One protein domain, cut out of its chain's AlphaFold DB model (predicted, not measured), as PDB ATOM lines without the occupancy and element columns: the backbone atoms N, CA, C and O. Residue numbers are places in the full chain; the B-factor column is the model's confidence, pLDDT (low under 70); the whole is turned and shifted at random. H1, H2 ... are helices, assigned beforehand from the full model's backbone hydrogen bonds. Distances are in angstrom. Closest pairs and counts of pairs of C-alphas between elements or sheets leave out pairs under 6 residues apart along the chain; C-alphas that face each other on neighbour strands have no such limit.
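This is residues 11 to 57 of the 138 residues of an uncharacterized protein of Bacteroidetes bacterium ADurb.Bin302 (UniProt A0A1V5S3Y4). The one longer helix, H2, stands at one end of the domain, and a long looping link, residues 15 to 37, joins it to the opposite end, where a free arm, residues 11 to 17, sticks out with the tiny helix H1 in it. After H2 the printed part folds back through residues 49 to 52 to a last short helix, H3, and the three helices make no packed bundle. The printed part has 47 residues with three named helices, in the order H1, H2, H3, and no named strand; the class is all helix, though under half of the residues, 19 of 47, are in named elements. The whole is only just compact, close to loose, with a radius of gyration of the C-alphas of 11.4 A, and it spans 32 by 22 by 17 A.

Start at Tyr 11, where H1, residues 11 to 14, begins; residues 11 to 17, of which 11 to 14 belong to H1, stand free, with no C-alpha 8 or more apart along the chain within 10 A. Go on along the long link of 23 residues and you reach H2, residues 38 to 48, which is apart from H1. A tight link of 4 residues then brings you to H3, residues 53 to 56. H2 and H3 are only just apart, their closest C-alphas 8.1 A from each other. H1 and H3 are apart as well, with no C-alpha of the one within 8 A of the other. Look at the backbone O and N atoms of H2: every O i to N i+4 pair is within hydrogen-bond range. H1 and H3 are too short for such a pair, and in each the one O i to N i+3 pair is within range.

Find C-alpha 11 at (-27.988, 1.280, 2.276); from there H1 runs four residues to Glu 14. Move on to C-alpha 38 at (-23.346, -16.087, 23.648), where H2 begins; it covers 15.2 A from first to last C-alpha and ends at Tyr 48. H3 runs from Arg 53 to Trp 56, whose C-alpha you find at (-21.374, -0.958, 24.780).

The two C-alphas farthest apart are those of Glu 14 and Asp 36, 32.7 A from each other, while those of Tyr 11 and Ser 57, the first and last printed, are 20.5 A apart. The printed part has no cut, and its long link is the one from H1 to H2; the C-alphas of residues 15 to 37 lie 2 to 19 A from the mean of all C-alphas. In the B-factor column the mean pLDDT of the printed part is 84.0, and the model's confidence is low, under 70, at residues 27 to 31.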
ATOM      1  N   TYR A  11     -28.590  -0.013   1.949       89.75
ATOM      2  CA  TYR A  11     -27.988   1.280   2.276       89.75
ATOM      3  C   TYR A  11     -26.753   1.120   3.162       89.75
ATOM      4  O   TYR A  11     -25.770   1.827   2.980       89.75
ATOM      5  N   GLU A  12     -26.758   0.169   4.093       87.69
ATOM      6  CA  GLU A  12     -25.605  -0.140   4.936       87.69
ATOM      7  C   GLU A  12     -24.415  -0.616   4.092       87.69
ATOM      8  O   GLU A  12     -23.291  -0.151   4.287       87.69
ATOM      9  N   LYS A  13     -24.665  -1.482   3.097       88.75
ATOM     10  CA  LYS A  13     -23.655  -1.886   2.106       88.75
ATOM     11  C   LYS A  13     -23.162  -0.680   1.295       88.75
ATOM     12  O   LYS A  13     -21.956  -0.521   1.135       88.75
ATOM     13  N   GLU A  14     -24.068   0.179   0.829       89.88
ATOM     14  CA  GLU A  14     -23.738   1.389   0.061       89.88
ATOM     15  C   GLU A  14     -22.853   2.370   0.852       89.88
ATOM     16  O   GLU A  14     -21.913   2.936   0.300       89.88
ATOM     17  N   ALA A  15     -23.106   2.530   2.153       85.88
ATOM     18  CA  ALA A  15     -22.314   3.388   3.035       85.88
ATOM     19  C   ALA A  15     -20.909   2.848   3.336       85.88
ATOM     20  O   ALA A  15     -20.095   3.566   3.918       85.88
ATOM     21  N   GLY A  16     -20.633   1.580   3.014       86.31
ATOM     22  CA  GLY A  16     -19.443   0.887   3.499       86.31
ATOM     23  C   GLY A  16     -19.490   0.637   5.009       86.31
ATOM     24  O   GLY A  16     -18.467   0.762   5.681       86.31
ATOM     25  N   ALA A  17     -20.672   0.324   5.554       85.06
ATOM     26  CA  ALA A  17     -20.833   0.011   6.969       85.06
ATOM     27  C   ALA A  17     -19.919  -1.151   7.385       85.06
ATOM     28  O   ALA A  17     -19.777  -2.149   6.669       85.06
ATOM     29  N   ARG A  18     -19.301  -1.031   8.560       78.94
ATOM     30  CA  ARG A  18     -18.446  -2.091   9.105       78.94
ATOM     31  C   ARG A  18     -19.315  -3.181   9.733       78.94
ATOM     32  O   ARG A  18     -20.316  -2.868  10.357       78.94
ATOM     33  N   LYS A  19     -18.964  -4.458   9.587       78.75
ATOM     34  CA  LYS A  19     -19.778  -5.569  10.129       78.75
ATOM     35  C   LYS A  19     -19.740  -5.659  11.659       78.75
ATOM     36  O   LYS A  19     -20.688  -6.142  12.269       78.75
ATOM     37  N   ASP A  20     -18.666  -5.174  12.273       75.44
ATOM     38  CA  ASP A  20     -18.416  -5.245  13.715       75.44
ATOM     39  C   ASP A  20     -19.396  -4.410  14.552       75.44
ATOM     40  O   ASP A  20     -19.570  -4.708  15.726       75.44
ATOM     41  N   ILE A  21     -20.082  -3.421  13.970       76.94
ATOM     42  CA  ILE A  21     -21.064  -2.578  14.683       76.94
ATOM     43  C   ILE A  21     -22.482  -3.183  14.733       76.94
ATOM     44  O   ILE A  21     -23.363  -2.641  15.402       76.94
ATOM     45  N   PHE A  22     -22.730  -4.301  14.038       77.88
ATOM     46  CA  PHE A  22     -24.046  -4.951  13.942       77.88
ATOM     47  C   PHE A  22     -24.220  -6.043  15.008       77.88
ATOM     48  O   PHE A  22     -24.337  -7.230  14.707       77.88
ATOM     49  N   PHE A  23     -24.240  -5.643  16.279       76.81
ATOM     50  CA  PHE A  23     -24.237  -6.578  17.410       76.81
ATOM     51  C   PHE A  23     -25.540  -7.355  17.635       76.81
ATOM     52  O   PHE A  23     -25.537  -8.338  18.368       76.81
ATOM     53  N   TRP A  24     -26.650  -6.960  17.015       74.00
ATOM     54  CA  TRP A  24     -27.923  -7.683  17.133       74.00
ATOM     55  C   TRP A  24     -28.013  -8.906  16.206       74.00
ATOM     56  O   TRP A  24     -29.037  -9.594  16.206       74.00
ATOM     57  N   ASN A  25     -26.966  -9.199  15.421       72.88
ATOM     58  CA  ASN A  25     -26.863 -10.430  14.643       72.88
ATOM     59  C   ASN A  25     -25.505 -11.129  14.834       72.88
ATOM     60  O   ASN A  25     -24.470 -10.683  14.331       72.88
ATOM     61  N   ASP A  26     -25.547 -12.294  15.478       70.38
ATOM     62  CA  ASP A  26     -24.375 -13.139  15.729       70.38
ATOM     63  C   ASP A  26     -23.709 -13.649  14.436       70.38
ATOM     64  O   ASP A  26     -22.503 -13.873  14.419       70.38
ATOM     65  N   ASN A  27     -24.449 -13.756  13.326       69.25
ATOM     66  CA  ASN A  27     -23.913 -14.157  12.019       69.25
ATOM     67  C   ASN A  27     -23.123 -13.039  11.315       69.25
ATOM     68  O   ASN A  27     -22.382 -13.314  10.371       69.25
ATOM     69  N   ILE A  28     -23.289 -11.779  11.734       69.56
ATOM     70  CA  ILE A  28     -22.602 -10.627  11.125       69.56
ATOM     71  C   ILE A  28     -21.372 -10.232  11.951       69.56
ATOM     72  O   ILE A  28     -20.339  -9.876  11.378       69.56
ATOM     73  N   CYS A  29     -21.446 -10.343  13.279       68.81
ATOM     74  CA  CYS A  29     -20.347 -10.019  14.186       68.81
ATOM     75  C   CYS A  29     -19.350 -11.193  14.304       68.81
ATOM     76  O   CYS A  29     -19.385 -11.971  15.258       68.81
ATOM     77  N   SER A  30     -18.445 -11.324  13.325       65.00
ATOM     78  CA  SER A  30     -17.460 -12.422  13.255       65.00
ATOM     79  C   SER A  30     -16.545 -12.522  14.473       65.00
ATOM     80  O   SER A  30     -16.113 -13.614  14.840       65.00
ATOM     81  N   ASP A  31     -16.258 -11.391  15.111       68.75
ATOM     82  CA  ASP A  31     -15.220 -11.294  16.140       68.75
ATOM     83  C   ASP A  31     -15.669 -11.889  17.481       68.75
ATOM     84  O   ASP A  31     -14.843 -12.175  18.345       68.75
ATOM     85  N   MET A  32     -16.975 -12.111  17.646       75.81
ATOM     86  CA  MET A  32     -17.587 -12.582  18.890       75.81
ATOM     87  C   MET A  32     -18.143 -14.007  18.768       75.81
ATOM     88  O   MET A  32     -18.733 -14.505  19.723       75.81
ATOM     89  N   ILE A  33     -17.971 -14.688  17.625       78.62
ATOM     90  CA  ILE A  33     -18.639 -15.975  17.342       78.62
ATOM     91  C   ILE A  33     -18.308 -17.081  18.361       78.62
ATOM     92  O   ILE A  33     -19.137 -17.946  18.616       78.62
ATOM     93  N   ASN A  34     -17.125 -17.019  18.982       84.38
ATOM     94  CA  ASN A  34     -16.649 -17.987  19.978       84.38
ATOM     95  C   ASN A  34     -16.675 -17.447  21.423       84.38
ATOM     96  O   ASN A  34     -16.021 -18.014  22.296       84.38
ATOM     97  N   ASP A  35     -17.358 -16.329  21.676       88.56
ATOM     98  CA  ASP A  35     -17.437 -15.726  23.007       88.56
ATOM     99  C   ASP A  35     -18.285 -16.587  23.965       88.56
ATOM    100  O   ASP A  35     -19.318 -17.138  23.587       88.56
ATOM    101  N   ASP A  36     -17.875 -16.715  25.224       92.06
ATOM    102  CA  ASP A  36     -18.577 -17.535  26.219       92.06
ATOM    103  C   ASP A  36     -19.895 -16.901  26.702       92.06
ATOM    104  O   ASP A  36     -20.732 -17.569  27.314       92.06
ATOM    105  N   ARG A  37     -20.132 -15.621  26.385       91.12
ATOM    106  CA  ARG A  37     -21.350 -14.876  26.743       91.12
ATOM    107  C   ARG A  37     -22.499 -15.058  25.746       91.12
ATOM    108  O   ARG A  37     -23.550 -14.452  25.952       91.12
ATOM    109  N   GLN A  38     -22.344 -15.886  24.709       88.25
ATOM    110  CA  GLN A  38     -23.346 -16.087  23.648       88.25
ATOM    111  C   GLN A  38     -24.737 -16.460  24.184       88.25
ATOM    112  O   GLN A  38     -25.722 -15.799  23.852       88.25
ATOM    113  N   GLU A  39     -24.825 -17.442  25.088       89.94
ATOM    114  CA  GLU A  39     -26.107 -17.836  25.697       89.94
ATOM    115  C   GLU A  39     -26.725 -16.697  26.519       89.94
ATOM    116  O   GLU A  39     -27.918 -16.422  26.415       89.94
ATOM    117  N   LYS A  40     -25.908 -15.940  27.260       92.75
ATOM    118  CA  LYS A  40     -26.387 -14.777  28.019       92.75
ATOM    119  C   LYS A  40     -26.942 -13.690  27.100       92.75
ATOM    120  O   LYS A  40     -27.956 -13.070  27.417       92.75
ATOM    121  N   TRP A  41     -26.289 -13.422  25.971       90.31
ATOM    122  CA  TRP A  41     -26.793 -12.451  24.999       90.31
ATOM    123  C   TRP A  41     -28.097 -12.920  24.361       90.31
ATOM    124  O   TRP A  41     -29.022 -12.122  24.224       90.31
ATOM    125  N   LYS A  42     -28.214 -14.213  24.057       87.81
ATOM    126  CA  LYS A  42     -29.462 -14.807  23.577       87.81
ATOM    127  C   LYS A  42     -30.605 -14.628  24.583       87.81
ATOM    128  O   LYS A  42     -31.646 -14.097  24.203       87.81
ATOM    129  N   GLU A  43     -30.388 -14.951  25.859       92.62
ATOM    130  CA  GLU A  43     -31.370 -14.723  26.932       92.62
ATOM    131  C   GLU A  43     -31.787 -13.245  27.036       92.62
ATOM    132  O   GLU A  43     -32.965 -12.924  27.210       92.62
ATOM    133  N   MET A  44     -30.830 -12.317  26.912       92.56
ATOM    134  CA  MET A  44     -31.120 -10.881  26.927       92.56
ATOM    135  C   MET A  44     -31.969 -10.452  25.729       92.56
ATOM    136  O   MET A  44     -32.949  -9.734  25.927       92.56
ATOM    137  N   ARG A  45     -31.653 -10.915  24.514       89.44
ATOM    138  CA  ARG A  45     -32.454 -10.608  23.319       89.44
ATOM    139  C   ARG A  45     -33.868 -11.166  23.428       89.44
ATOM    140  O   ARG A  45     -34.812 -10.467  23.073       89.44
ATOM    141  N   GLU A  46     -34.034 -12.374  23.962       89.12
ATOM    142  CA  GLU A  46     -35.357 -12.963  24.204       89.12
ATOM    143  C   GLU A  46     -36.165 -12.158  25.233       89.12
ATOM    144  O   GLU A  46     -37.365 -11.948  25.054       89.12
ATOM    145  N   LYS A  47     -35.513 -11.660  26.292       95.06
ATOM    146  CA  LYS A  47     -36.179 -10.928  27.378       95.06
ATOM    147  C   LYS A  47     -36.441  -9.449  27.076       95.06
ATOM    148  O   LYS A  47     -37.489  -8.931  27.460       95.06
ATOM    149  N   TYR A  48     -35.486  -8.755  26.463       92.62
ATOM    150  CA  TYR A  48     -35.485  -7.292  26.310       92.62
ATOM    151  C   TYR A  48     -35.573  -6.828  24.852       92.62
ATOM    152  O   TYR A  48     -35.838  -5.653  24.609       92.62
ATOM    153  N   GLY A  49     -35.360  -7.721  23.882       88.00
ATOM    154  CA  GLY A  49     -35.274  -7.382  22.458       88.00
ATOM    155  C   GLY A  49     -33.900  -6.877  22.005       88.00
ATOM    156  O   GLY A  49     -33.741  -6.588  20.826       88.00
ATOM    157  N   PHE A  50     -32.926  -6.788  22.916       89.75
ATOM    158  CA  PHE A  50     -31.536  -6.394  22.669       89.75
ATOM    159  C   PHE A  50     -30.613  -7.058  23.701       89.75
ATOM    160  O   PHE A  50     -31.077  -7.530  24.743       89.75
ATOM    161  N   ASP A  51     -29.304  -7.071  23.448       90.88
ATOM    162  CA  ASP A  51     -28.307  -7.530  24.423       90.88
ATOM    163  C   ASP A  51     -27.275  -6.461  24.799       90.88
ATOM    164  O   ASP A  51     -27.258  -5.346  24.284       90.88
ATOM    165  N   SER A  52     -26.412  -6.788  25.763       91.06
ATOM    166  CA  SER A  52     -25.441  -5.844  26.322       91.06
ATOM    167  C   SER A  52     -24.441  -5.280  25.308       91.06
ATOM    168  O   SER A  52     -23.845  -4.243  25.587       91.06
ATOM    169  N   ARG A  53     -24.223  -5.928  24.158       88.38
ATOM    170  CA  ARG A  53     -23.290  -5.425  23.137       88.38
ATOM    171  C   ARG A  53     -23.826  -4.163  22.469       88.38
ATOM    172  O   ARG A  53     -23.069  -3.227  22.243       88.38
ATOM    173  N   GLU A  54     -25.142  -4.085  22.277       89.38
ATOM    174  CA  GLU A  54     -25.820  -2.871  21.808       89.38
ATOM    175  C   GLU A  54     -25.737  -1.718  22.818       89.38
ATOM    176  O   GLU A  54     -25.937  -0.564  22.460       89.38
ATOM    177  N   LEU A  55     -25.415  -2.002  24.086       90.75
ATOM    178  CA  LEU A  55     -25.211  -0.975  25.112       90.75
ATOM    179  C   LEU A  55     -23.759  -0.500  25.206       90.75
ATOM    180  O   LEU A  55     -23.522   0.611  25.675       90.75
ATOM    181  N   TRP A  56     -22.795  -1.321  24.775       86.38
ATOM    182  CA  TRP A  56     -21.374  -0.958  24.780       86.38
ATOM    183  C   TRP A  56     -21.100   0.246  23.871       86.38
ATOM    184  O   TRP A  56     -20.365   1.156  24.252       86.38
ATOM    185  N   SER A  57     -21.769   0.278  22.717       84.56
ATOM    186  CA  SER A  57     -21.753   1.395  21.773       84.56
ATOM    187  C   SER A  57     -23.171   1.780  21.352       84.56
ATOM    188  O   SER A  57     -23.539   1.690  20.181       84.56
TER     189      SER A  57